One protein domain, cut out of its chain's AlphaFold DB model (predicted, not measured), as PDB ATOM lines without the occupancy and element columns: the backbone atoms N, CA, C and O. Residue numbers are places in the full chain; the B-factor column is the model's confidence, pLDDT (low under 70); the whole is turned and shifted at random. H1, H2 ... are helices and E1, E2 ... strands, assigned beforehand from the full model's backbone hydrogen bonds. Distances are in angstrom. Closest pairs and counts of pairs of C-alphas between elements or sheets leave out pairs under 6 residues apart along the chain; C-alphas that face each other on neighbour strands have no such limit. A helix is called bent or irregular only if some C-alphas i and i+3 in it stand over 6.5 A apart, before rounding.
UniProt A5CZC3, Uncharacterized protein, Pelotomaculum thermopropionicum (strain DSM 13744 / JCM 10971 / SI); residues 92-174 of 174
ATOM      1  N   ARG A  92     -15.239 -13.009 -47.170       95.94
ATOM      2  CA  ARG A  92     -16.156 -12.134 -46.430       95.94
ATOM      3  C   ARG A  92     -17.265 -11.576 -47.305       95.94
ATOM      4  O   ARG A  92     -18.404 -11.518 -46.847       95.94
ATOM      5  N   CYS A  93     -16.979 -11.232 -48.558       96.75
ATOM      6  CA  CYS A  93     -18.017 -10.858 -49.514       96.75
ATOM      7  C   CYS A  93     -19.010 -12.008 -49.730       96.75
ATOM      8  O   CYS A  93     -20.220 -11.800 -49.613       96.75
ATOM      9  N   ALA A  94     -18.511 -13.228 -49.949       96.38
ATOM     10  CA  ALA A  94     -19.333 -14.419 -50.126       96.38
ATOM     11  C   ALA A  94     -20.211 -14.709 -48.896       96.38
ATOM     12  O   ALA A  94     -21.414 -14.950 -49.034       96.38
ATOM     13  N   LEU A  95     -19.643 -14.608 -47.687       96.88
ATOM     14  CA  LEU A  95     -20.397 -14.736 -46.438       96.88
ATOM     15  C   LEU A  95     -21.483 -13.663 -46.305       96.88
ATOM     16  O   LEU A  95     -22.615 -13.979 -45.941       96.88
ATOM     17  N   GLY A  96     -21.160 -12.407 -46.616       97.38
ATOM     18  CA  GLY A  96     -22.104 -11.294 -46.569       97.38
ATOM     19  C   GLY A  96     -23.287 -11.487 -47.518       97.38
ATOM     20  O   GLY A  96     -24.438 -11.293 -47.121       97.38
ATOM     21  N   TRP A  97     -23.025 -11.948 -48.744       97.69
ATOM     22  CA  TRP A  97     -24.067 -12.316 -49.706       97.69
ATOM     23  C   TRP A  97     -24.931 -13.472 -49.217       97.69
ATOM     24  O   TRP A  97     -26.160 -13.387 -49.262       97.69
ATOM     25  N   PHE A  98     -24.308 -14.529 -48.692       97.81
ATOM     26  CA  PHE A  98     -25.042 -15.648 -48.114       97.81
ATOM     27  C   PHE A  98     -25.936 -15.194 -46.953       97.81
ATOM     28  O   PHE A  98     -27.115 -15.539 -46.914       97.81
ATOM     29  N   ALA A  99     -25.410 -14.373 -46.041       97.50
ATOM     30  CA  ALA A  99     -26.166 -13.831 -44.919       97.50
ATOM     31  C   ALA A  99     -27.351 -12.971 -45.384       97.50
ATOM     32  O   ALA A  99     -28.434 -13.077 -44.808       97.50
ATOM     33  N   CYS A 100     -27.180 -12.173 -46.446       97.12
ATOM     34  CA  CYS A 100     -28.275 -11.400 -47.033       97.12
ATOM     35  C   CYS A 100     -29.376 -12.310 -47.587       97.12
ATOM     36  O   CYS A 100     -30.543 -12.136 -47.244       97.12
ATOM     37  N   ARG A 101     -29.012 -13.330 -48.371       97.38
ATOM     38  CA  ARG A 101     -29.971 -14.297 -48.930       97.38
ATOM     39  C   ARG A 101     -30.650 -15.149 -47.858       97.38
ATOM     40  O   ARG A 101     -31.833 -15.461 -47.971       97.38
ATOM     41  N   LEU A 102     -29.932 -15.492 -46.793       96.94
ATOM     42  CA  LEU A 102     -30.501 -16.168 -45.631       96.94
ATOM     43  C   LEU A 102     -31.524 -15.290 -44.918       96.94
ATOM     44  O   LEU A 102     -32.604 -15.774 -44.587       96.94
ATOM     45  N   TYR A 103     -31.213 -14.010 -44.724       95.75
ATOM     46  CA  TYR A 103     -32.129 -13.059 -44.108       95.75
ATOM     47  C   TYR A 103     -33.376 -12.818 -44.970       95.75
ATOM     48  O   TYR A 103     -34.491 -12.821 -44.452       95.75
ATOM     49  N   GLU A 104     -33.207 -12.686 -46.287       94.75
ATOM     50  CA  GLU A 104     -34.303 -12.600 -47.262       94.75
ATOM     51  C   GLU A 104     -35.240 -13.819 -47.175       94.75
ATOM     52  O   GLU A 104     -36.461 -13.674 -47.186       94.75
ATOM     53  N   ALA A 105     -34.682 -15.018 -46.977       94.50
ATOM     54  CA  ALA A 105     -35.441 -16.251 -46.755       94.50
ATOM     55  C   ALA A 105     -36.045 -16.381 -45.333       94.50
ATOM     56  O   ALA A 105     -36.622 -17.418 -44.992       94.50
ATOM     57  N   GLY A 106     -35.917 -15.357 -44.483       94.75
ATOM     58  CA  GLY A 106     -36.420 -15.338 -43.105       94.75
ATOM     59  C   GLY A 106     -35.543 -16.076 -42.087       94.75
ATOM     60  O   GLY A 106     -35.989 -16.324 -40.966       94.75
ATOM     61  N   GLY A 107     -34.326 -16.462 -42.470       95.62
ATOM     62  CA  GLY A 107     -33.301 -16.980 -41.571       95.62
ATOM     63  C   GLY A 107     -32.411 -15.873 -41.005       95.62
ATOM     64  O   GLY A 107     -32.664 -14.682 -41.171       95.62
ATOM     65  N   ARG A 108     -31.346 -16.264 -40.307       95.00
ATOM     66  CA  ARG A 108     -30.322 -15.343 -39.799       95.00
ATOM     67  C   ARG A 108     -29.009 -16.064 -39.535       95.00
ATOM     68  O   ARG A 108     -29.006 -17.255 -39.234       95.00
ATOM     69  N   LEU A 109     -27.908 -15.323 -39.616       95.31
ATOM     70  CA  LEU A 109     -26.605 -15.819 -39.190       95.31
ATOM     71  C   LEU A 109     -26.419 -15.583 -37.685       95.31
ATOM     72  O   LEU A 109     -26.659 -14.475 -37.198       95.31
ATOM     73  N   GLU A 110     -25.996 -16.617 -36.963       91.44
ATOM     74  CA  GLU A 110     -25.653 -16.566 -35.540       91.44
ATOM     75  C   GLU A 110     -24.259 -17.178 -35.355       91.44
ATOM     76  O   GLU A 110     -24.082 -18.393 -35.378       91.44
ATOM     77  N   GLY A 111     -23.234 -16.330 -35.226       89.25
ATOM     78  CA  GLY A 111     -21.847 -16.796 -35.169       89.25
ATOM     79  C   GLY A 111     -21.450 -17.535 -36.450       89.25
ATOM     80  O   GLY A 111     -21.462 -16.949 -37.530       89.25
ATOM     81  N   LYS A 112     -21.097 -18.820 -36.325       91.94
ATOM     82  CA  LYS A 112     -20.739 -19.696 -37.455       91.94
ATOM     83  C   LYS A 112     -21.895 -20.597 -37.896       91.94
ATOM     84  O   LYS A 112     -21.652 -21.624 -38.517       91.94
ATOM     85  N   GLU A 113     -23.137 -20.253 -37.571       96.44
ATOM     86  CA  GLU A 113     -24.304 -21.070 -37.903       96.44
ATOM     87  C   GLU A 113     -25.340 -20.294 -38.717       96.44
ATOM     88  O   GLU A 113     -25.637 -19.125 -38.457       96.44
ATOM     89  N   ALA A 114     -25.935 -20.982 -39.689       97.06
ATOM     90  CA  ALA A 114     -27.125 -20.534 -40.390       97.06
ATOM     91  C   ALA A 114     -28.368 -21.042 -39.647       97.06
ATOM     92  O   ALA A 114     -28.658 -22.242 -39.650       97.06
ATOM     93  N   ALA A 115     -29.113 -20.129 -39.022       96.75
ATOM     94  CA  ALA A 115     -30.378 -20.429 -38.366       96.75
ATOM     95  C   ALA A 115     -31.542 -20.185 -39.336       96.75
ATOM     96  O   ALA A 115     -31.794 -19.056 -39.767       96.75
ATOM     97  N   PHE A 116     -32.267 -21.247 -39.675       95.31
ATOM     98  CA  PHE A 116     -33.423 -21.193 -40.566       95.31
ATOM     99  C   PHE A 116     -34.713 -20.924 -39.795       95.31
ATOM    100  O   PHE A 116     -34.844 -21.261 -38.618       95.31
ATOM    101  N   ARG A 117     -35.723 -20.388 -40.489       92.25
ATOM    102  CA  ARG A 117     -37.062 -20.150 -39.924       92.25
ATOM    103  C   ARG A 117     -37.728 -21.419 -39.378       92.25
ATOM    104  O   ARG A 117     -38.541 -21.332 -38.467       92.25
ATOM    105  N   THR A 118     -37.370 -22.587 -39.907       90.81
ATOM    106  CA  THR A 118     -37.848 -23.898 -39.437       90.81
ATOM    107  C   THR A 118     -37.282 -24.302 -38.072       90.81
ATOM    108  O   THR A 118     -37.649 -25.351 -37.559       90.81
ATOM    109  N   GLY A 119     -36.362 -23.517 -37.500       90.94
ATOM    110  CA  GLY A 119     -35.647 -23.837 -36.263       90.94
ATOM    111  C   GLY A 119     -34.380 -24.666 -36.481       90.94
ATOM    112  O   GLY A 119     -33.555 -24.764 -35.576       90.94
ATOM    113  N   ARG A 120     -34.171 -25.216 -37.687       94.25
ATOM    114  CA  ARG A 120     -32.937 -25.934 -38.025       94.25
ATOM    115  C   ARG A 120     -31.749 -24.971 -38.005       94.25
ATOM    116  O   ARG A 120     -31.817 -23.889 -38.588       94.25
ATOM    117  N   ARG A 121     -30.652 -25.397 -37.383       96.25
ATOM    118  CA  ARG A 121     -29.357 -24.713 -37.400       96.25
ATOM    119  C   ARG A 121     -28.330 -25.609 -38.067       96.25
ATOM    120  O   ARG A 121     -28.317 -26.810 -37.810       96.25
ATOM    121  N   LEU A 122     -27.525 -25.037 -38.953       96.56
ATOM    122  CA  LEU A 122     -26.449 -25.751 -39.634       96.56
ATOM    123  C   LEU A 122     -25.147 -24.958 -39.514       96.56
ATOM    124  O   LEU A 122     -25.185 -23.738 -39.710       96.56
ATOM    125  N   PRO A 123     -24.009 -25.620 -39.240       96.81
ATOM    126  CA  PRO A 123     -22.717 -24.953 -39.265       96.81
ATOM    127  C   PRO A 123     -22.443 -24.423 -40.674       96.81
ATOM    128  O   PRO A 123     -22.775 -25.062 -41.673       96.81
ATOM    129  N   LEU A 124     -21.857 -23.235 -40.743       96.75
ATOM    130  CA  LEU A 124     -21.530 -22.519 -41.965       96.75
ATOM    131  C   LEU A 124     -20.015 -22.377 -42.084       96.75
ATOM    132  O   LEU A 124     -19.339 -21.947 -41.148       96.75
ATOM    133  N   ALA A 125     -19.499 -22.673 -43.267       96.44
ATOM    134  CA  ALA A 125     -18.107 -22.459 -43.622       96.44
ATOM    135  C   ALA A 125     -18.012 -21.764 -44.978       96.44
ATOM    136  O   ALA A 125     -18.803 -22.035 -45.880       96.44
ATOM    137  N   VAL A 126     -17.024 -20.888 -45.128       96.19
ATOM    138  CA  VAL A 126     -16.625 -20.365 -46.437       96.19
ATOM    139  C   VAL A 126     -15.441 -21.196 -46.911       96.19
ATOM    140  O   VAL A 126     -14.535 -21.463 -46.125       96.19
ATOM    141  N   VAL A 127     -15.486 -21.650 -48.158       94.69
ATOM    142  CA  VAL A 127     -14.513 -22.586 -48.722       94.69
ATOM    143  C   VAL A 127     -13.735 -21.887 -49.835       94.69
ATOM    144  O   VAL A 127     -14.383 -21.299 -50.709       94.69
ATOM    145  N   PRO A 128     -12.390 -21.995 -49.843       91.00
ATOM    146  CA  PRO A 128     -11.530 -22.725 -48.889       91.00
ATOM    147  C   PRO A 128     -11.393 -22.048 -47.502       91.00
ATOM    148  O   PRO A 128     -11.606 -20.840 -47.401       91.00
ATOM    149  N   PRO A 129     -11.002 -22.794 -46.440       91.88
ATOM    150  CA  PRO A 129     -10.554 -24.198 -46.423       91.88
ATOM    151  C   PRO A 129     -11.692 -25.237 -46.449       91.88
ATOM    152  O   PRO A 129     -12.873 -24.896 -46.415       91.88
ATOM    153  N   LYS A 130     -11.328 -26.529 -46.527       92.62
ATOM    154  CA  LYS A 130     -12.274 -27.652 -46.430       92.62
ATOM    155  C   LYS A 130     -13.013 -27.601 -45.084       92.62
ATOM    156  O   LYS A 130     -12.349 -27.536 -44.051       92.62
ATOM    157  N   PRO A 131     -14.351 -27.671 -45.075       93.50
ATOM    158  CA  PRO A 131     -15.102 -27.634 -43.835       93.50
ATOM    159  C   PRO A 131     -15.039 -28.966 -43.079       93.50
ATOM    160  O   PRO A 131     -14.920 -30.042 -43.673       93.50
ATOM    161  N   GLU A 132     -15.149 -28.878 -41.757       90.44
ATOM    162  CA  GLU A 132     -15.123 -30.012 -40.834       90.44
ATOM    163  C   GLU A 132     -16.535 -30.417 -40.405       90.44
ATOM    164  O   GLU A 132     -17.399 -29.567 -40.201       90.44
ATOM    165  N   GLY A 133     -16.757 -31.717 -40.199       89.62
ATOM    166  CA  GLY A 133     -18.024 -32.258 -39.704       89.62
ATOM    167  C   GLY A 133     -18.837 -33.019 -40.754       89.62
ATOM    168  O   GLY A 133     -18.456 -33.148 -41.918       89.62
ATOM    169  N   LYS A 134     -19.968 -33.579 -40.309       86.38
ATOM    170  CA  LYS A 134     -20.784 -34.521 -41.099       86.38
ATOM    171  C   LYS A 134     -21.849 -33.847 -41.968       86.38
ATOM    172  O   LYS A 134     -22.254 -34.417 -42.973       86.38
ATOM    173  N   GLU A 135     -22.305 -32.657 -41.588       94.19
ATOM    174  CA  GLU A 135     -23.298 -31.878 -42.328       94.19
ATOM    175  C   GLU A 135     -23.133 -30.390 -41.997       94.19
ATOM    176  O   GLU A 135     -22.788 -30.035 -40.869       94.19
ATOM    177  N   GLY A 136     -23.402 -29.527 -42.972       96.31
ATOM    178  CA  GLY A 136     -23.344 -28.080 -42.828       96.31
ATOM    179  C   GLY A 136     -23.651 -27.377 -44.143       96.31
ATOM    180  O   GLY A 136     -24.172 -27.989 -45.080       96.31
ATOM    181  N   ILE A 137     -23.327 -26.090 -44.206       97.44
ATOM    182  CA  ILE A 137     -23.424 -25.264 -45.405       97.44
ATOM    183  C   ILE A 137     -22.035 -24.739 -45.763       97.44
ATOM    184  O   ILE A 137     -21.370 -24.106 -44.948       97.44
ATOM    185  N   ALA A 138     -21.618 -24.976 -47.001       97.38
ATOM    186  CA  ALA A 138     -20.406 -24.433 -47.590       97.38
ATOM    187  C   ALA A 138     -20.749 -23.279 -48.544       97.38
ATOM    188  O   ALA A 138     -21.505 -23.452 -49.500       97.38
ATOM    189  N   VAL A 139     -20.178 -22.099 -48.323       97.56
ATOM    190  CA  VAL A 139     -20.225 -20.993 -49.285       97.56
ATOM    191  C   VAL A 139     -18.929 -21.018 -50.074       97.56
ATOM    192  O   VAL A 139     -17.859 -20.811 -49.511       97.56
ATOM    193  N   LEU A 140     -19.012 -21.310 -51.366       96.50
ATOM    194  CA  LEU A 140     -17.839 -21.413 -52.223       96.50
ATOM    195  C   LEU A 140     -17.528 -20.040 -52.806       96.50
ATOM    196  O   LEU A 140     -18.398 -19.452 -53.453       96.50
ATOM    197  N   THR A 141     -16.306 -19.545 -52.610       92.75
ATOM    198  CA  THR A 141     -15.846 -18.303 -53.258       92.75
ATOM    199  C   THR A 141     -15.778 -18.444 -54.777       92.75
ATOM    200  O   THR A 141     -15.945 -17.463 -55.494       92.75
ATOM    201  N   ASP A 142     -15.597 -19.672 -55.263       88.81
ATOM    202  CA  ASP A 142     -15.558 -20.044 -56.675       88.81
ATOM    203  C   ASP A 142     -16.147 -21.446 -56.902       88.81
ATOM    204  O   ASP A 142     -16.331 -22.235 -55.977       88.81
ATOM    205  N   GLY A 143     -16.460 -21.779 -58.157       82.94
ATOM    206  CA  GLY A 143     -16.975 -23.106 -58.510       82.94
ATOM    207  C   GLY A 143     -15.927 -24.226 -58.436       82.94
ATOM    208  O   GLY A 143     -16.292 -25.386 -58.244       82.94
ATOM    209  N   SER A 144     -14.637 -23.901 -58.557       87.62
ATOM    210  CA  SER A 144     -13.535 -24.877 -58.538       87.62
ATOM    211  C   SER A 144     -13.344 -25.544 -57.175       87.62
ATOM    212  O   SER A 144     -12.914 -26.694 -57.101       87.62
ATOM    213  N   SER A 145     -13.734 -24.869 -56.096       90.38
ATOM    214  CA  SER A 145     -13.588 -25.353 -54.723       90.38
ATOM    215  C   SER A 145     -14.626 -26.408 -54.315       90.38
ATOM    216  O   SER A 145     -14.605 -26.893 -53.183       90.38
ATOM    217  N   LEU A 146     -15.521 -26.820 -55.222       90.75
ATOM    218  CA  LEU A 146     -16.549 -27.831 -54.943       90.75
ATOM    219  C   LEU A 146     -15.960 -29.175 -54.481       90.75
ATOM    220  O   LEU A 146     -16.572 -29.855 -53.659       90.75
ATOM    221  N   GLY A 147     -14.770 -29.544 -54.964       91.88
ATOM    222  CA  GLY A 147     -14.077 -30.771 -54.549       91.88
ATOM    223  C   GLY A 147     -13.691 -30.803 -53.064       91.88
ATOM    224  O   GLY A 147     -13.477 -31.879 -52.511       91.88
ATOM    225  N   LEU A 148     -13.642 -29.644 -52.398       93.19
ATOM    226  CA  LEU A 148     -13.361 -29.542 -50.966       93.19
ATOM    227  C   LEU A 148     -14.607 -29.769 -50.102       93.19
ATOM    228  O   LEU A 148     -14.472 -30.011 -48.904       93.19
ATOM    229  N   VAL A 149     -15.813 -29.705 -50.675       94.94
ATOM    230  CA  VAL A 149     -17.070 -29.879 -49.938       94.94
ATOM    231  C   VAL A 149     -17.301 -31.364 -49.634       94.94
ATOM    232  O   VAL A 149     -17.393 -32.162 -50.572       94.94
ATOM    233  N   PRO A 150     -17.434 -31.768 -48.357       93.44
ATOM    234  CA  PRO A 150     -17.731 -33.151 -48.003       93.44
ATOM    235  C   PRO A 150     -19.118 -33.588 -48.498       93.44
ATOM    236  O   PRO A 150     -20.050 -32.786 -48.581       93.44
ATOM    237  N   GLY A 151     -19.278 -34.884 -48.778       94.19
ATOM    238  CA  GLY A 151     -20.594 -35.470 -49.041       94.19
ATOM    239  C   GLY A 151     -21.559 -35.220 -47.875       94.19
ATOM    240  O   GLY A 151     -21.151 -35.185 -46.714       94.19
ATOM    241  N   GLY A 152     -22.836 -34.998 -48.184       92.25
ATOM    242  CA  GLY A 152     -23.875 -34.680 -47.199       92.25
ATOM    243  C   GLY A 152     -24.025 -33.191 -46.876       92.25
ATOM    244  O   GLY A 152     -25.082 -32.799 -46.382       92.25
ATOM    245  N   TRP A 153     -23.042 -32.350 -47.211       97.00
ATOM    246  CA  TRP A 153     -23.126 -30.902 -47.019       97.00
ATOM    247  C   TRP A 153     -24.016 -30.229 -48.058       97.00
ATOM    248  O   TRP A 153     -24.103 -30.653 -49.210       97.00
ATOM    249  N   TYR A 154     -24.638 -29.123 -47.665       97.19
ATOM    250  CA  TYR A 154     -25.201 -28.175 -48.613       97.19
ATOM    251  C   TYR A 154     -24.118 -27.200 -49.065       97.19
ATOM    252  O   TYR A 154     -23.212 -26.877 -48.301       97.19
ATOM    253  N   TYR A 155     -24.213 -26.695 -50.288       96.94
ATOM    254  CA  TYR A 155     -23.316 -25.665 -50.786       96.94
ATOM    255  C   TYR A 155     -24.051 -24.616 -51.614       96.94
ATOM    256  O   TYR A 155     -25.075 -24.902 -52.235       96.94
ATOM    257  N   ALA A 156     -23.504 -23.404 -51.625       97.38
ATOM    258  CA  ALA A 156     -23.906 -22.311 -52.499       97.38
ATOM    259  C   ALA A 156     -22.657 -21.663 -53.104       97.38
ATOM    260  O   ALA A 156     -21.663 -21.455 -52.412       97.38
ATOM    261  N   VAL A 157     -22.710 -21.343 -54.397       96.50
ATOM    262  CA  VAL A 157     -21.622 -20.637 -55.089       96.50
ATOM    263  C   VAL A 157     -21.852 -19.138 -54.960       96.50
ATOM    264  O   VAL A 157     -22.964 -18.668 -55.199       96.50
ATOM    265  N   TYR A 158     -20.797 -18.407 -54.610       95.50
ATOM    266  CA  TYR A 158     -20.817 -16.965 -54.398       95.50
ATOM    267  C   TYR A 158     -21.487 -16.191 -55.543       95.50
ATOM    268  O   TYR A 158     -22.421 -15.435 -55.292       95.50
ATOM    269  N   GLU A 159     -21.097 -16.434 -56.795       94.81
ATOM    270  CA  GLU A 159     -21.681 -15.734 -57.949       94.81
ATOM    271  C   GLU A 159     -23.197 -15.968 -58.085       94.81
ATOM    272  O   GLU A 159     -23.951 -15.030 -58.331       94.81
ATOM    273  N   ASN A 160     -23.688 -17.179 -57.796       96.00
ATOM    274  CA  ASN A 160     -25.124 -17.471 -57.868       96.00
ATOM    275  C   ASN A 160     -25.926 -16.703 -56.805       96.00
ATOM    276  O   ASN A 160     -27.071 -16.326 -57.052       96.00
ATOM    277  N   LEU A 161     -25.336 -16.452 -55.627       96.31
ATOM    278  CA  LEU A 161     -25.984 -15.688 -54.555       96.31
ATOM    279  C   LEU A 161     -26.230 -14.229 -54.956       96.31
ATOM    280  O   LEU A 161     -27.152 -13.609 -54.421       96.31
ATOM    281  N   LYS A 162     -25.458 -13.687 -55.905       95.25
ATOM    282  CA  LYS A 162     -25.658 -12.326 -56.418       95.25
ATOM    283  C   LYS A 162     -26.941 -12.214 -57.233       95.25
ATOM    284  O   LYS A 162     -27.654 -11.220 -57.136       95.25
ATOM    285  N   GLU A 163     -27.293 -13.274 -57.951       94.81
ATOM    286  CA  GLU A 163     -28.374 -13.253 -58.937       94.81
ATOM    287  C   GLU A 163     -29.677 -13.885 -58.439       94.81
ATOM    288  O   GLU A 163     -30.755 -13.464 -58.854       94.81
ATOM    289  N   ARG A 164     -29.611 -14.885 -57.550       95.62
ATOM    290  CA  ARG A 164     -30.762 -15.749 -57.226       95.62
ATOM    291  C   ARG A 164     -31.032 -15.857 -55.731       95.62
ATOM    292  O   ARG A 164     -30.149 -15.651 -54.898       95.62
ATOM    293  N   GLY A 165     -32.266 -16.227 -55.391       94.88
ATOM    294  CA  GLY A 165     -32.677 -16.468 -54.009       94.88
ATOM    295  C   GLY A 165     -31.989 -17.693 -53.388       94.88
ATOM    296  O   GLY A 165     -31.554 -18.612 -54.084       94.88
ATOM    297  N   LEU A 166     -31.940 -17.750 -52.049       95.38
ATOM    298  CA  LEU A 166     -31.200 -18.796 -51.323       95.38
ATOM    299  C   LEU A 166     -31.603 -20.228 -51.723       95.38
ATOM    300  O   LEU A 166     -30.746 -21.104 -51.835       95.38
ATOM    301  N   ARG A 167     -32.901 -20.469 -51.949       94.19
ATOM    302  CA  ARG A 167     -33.440 -21.796 -52.290       94.19
ATOM    303  C   ARG A 167     -32.910 -22.327 -53.623       94.19
ATOM    304  O   ARG A 167     -32.723 -23.529 -53.752       94.19
ATOM    305  N   GLU A 168     -32.676 -21.449 -54.592       95.44
ATOM    306  CA  GLU A 168     -32.139 -21.819 -55.909       95.44
ATOM    307  C   GLU A 168     -30.621 -22.033 -55.871       95.44
ATOM    308  O   GLU A 168     -30.063 -22.779 -56.681       95.44
ATOM    309  N   CYS A 169     -29.949 -21.381 -54.921       95.31
ATOM    310  CA  CYS A 169     -28.504 -21.449 -54.749       95.31
ATOM    311  C   CYS A 169     -28.047 -22.679 -53.960       95.31
ATOM    312  O   CYS A 169     -26.971 -23.202 -54.247       95.31
ATOM    313  N   LEU A 170     -28.831 -23.136 -52.976       95.81
ATOM    314  CA  LEU A 170     -28.457 -24.258 -52.117       95.81
ATOM    315  C   LEU A 170     -28.636 -25.603 -52.821       95.81
ATOM    316  O   LEU A 170     -29.741 -26.002 -53.183       95.81
ATOM    317  N   ARG A 171     -27.537 -26.346 -52.939       95.88
ATOM    318  CA  ARG A 171     -27.498 -27.706 -53.488       95.88
ATOM    319  C   ARG A 171     -26.884 -28.653 -52.475       95.88
ATOM    320  O   ARG A 171     -26.019 -28.243 -51.712       95.88
ATOM    321  N   LYS A 172     -27.315 -29.913 -52.456       95.31
ATOM    322  CA  LYS A 172     -26.701 -30.935 -51.603       95.31
ATOM    323  C   LYS A 172     -25.577 -31.631 -52.366       95.31
ATOM    324  O   LYS A 172     -25.761 -32.013 -53.520       95.31
ATOM    325  N   LYS A 173     -24.416 -31.772 -51.733       93.12
ATOM    326  CA  LYS A 173     -23.306 -32.562 -52.252       93.12
ATOM    327  C   LYS A 173     -23.607 -34.037 -52.003       93.12
ATOM    328  O   LYS A 173     -23.753 -34.451 -50.851       93.12
ATOM    329  N   ASN A 174     -23.699 -34.795 -53.092       85.94
ATOM    330  CA  ASN A 174     -23.712 -36.257 -53.062       85.94
ATOM    331  C   ASN A 174     -22.325 -36.788 -52.704       85.94
ATOM    332  O   ASN A 174     -21.332 -36.209 -53.224       85.94
TER     333      ASN A 174
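AT A GLANCE: This is residues 92 to 174 of the 174 residues of an uncharacterized protein of Pelotomaculum thermopropionicum (strain DSM 13744 / JCM 10971 / SI) (UniProt A5CZC3). A strongly twisted five-stranded sheet curls partly round one long helix, H1, over one face, with short H3 packed on H1 and the last strand, E5, edged by the chain's tail. The 83 printed residues run H1 E1 E2 E3 E4 H2 E5 H3 H4, class mixed; the mixed sheet's order is E1 E2 E3 E4 E5. The whole is compact, radius of gyration of the C-alphas 11.3 A, spanning 29 by 26 by 22 A.

HOW THE PARTS SIT: Look first at E1, residues 108 to 110, E2, 113 to 115, and E3, 121 to 127: a meander, each strand the antiparallel neighbour of the one before, in two hairpins, with N 108 to O 115 at 2.9 A and N 114 to O 122 at 2.9 A. E4, 137 to 140, is parallel to E3, N 125 to O 137 at 2.9 A. E4, H2, 144 to 148, and E5, 154 to 157, make a strand-helix-strand unit, parallel strands joined through a helix, with a right-handed crossover; N 138 to O 154 is 2.8 A. Residues 171 to 172 pair antiparallel with 154 to 155. H1, 92 to 104, is on one face, making two layers, at a height over the sheet of 6.4 A. It touches H3, 158 to 163, at a steep tilt of 42 degrees, the same way; the closest C-alphas, Ala 94 and Tyr 158, are 5.2 A apart. With residues 98 to 102 alone H1 only just touches H4, 166 to 169, over 3 pairs of C-alphas within 8 A; the closest, Arg 101 and Leu 166, are 5.2 A apart. H3 and H4 only graze the sheet. Every O i to N i+4 pair is within hydrogen-bond range in H1, but 0 of 1 in H2 and 0 of 2 in H3, where 1 of 2 and 3 of 3 O i to N i+3 pairs are; H4 is too short for an i+4 pair.

IN THESE COORDINATES: Find C-alpha 92 at (-16.156, -12.134, -46.430); from there H1 runs 18.2 A. E3 runs 18.8 A from C-alpha 121 at (-29.357, -24.713, -37.400). E1, E2, E4 and E5 measure 6.4, 6.1, 9.6 and 10.6 A; H2, H3 and H4 measure 8.9, 9.6 and 5.1 A, H4 ending at C-alpha 169 (-28.504, -21.449, -54.749). H2 is irregular: C-alphas 144 and 147 are 7.1 A apart.

THE WHOLE: The two C-alphas farthest apart, of Gly 119 and Ser 144, are 31.4 A apart. The printed part has no cut and no long link, and no printed residue is under 70 in pLDDT.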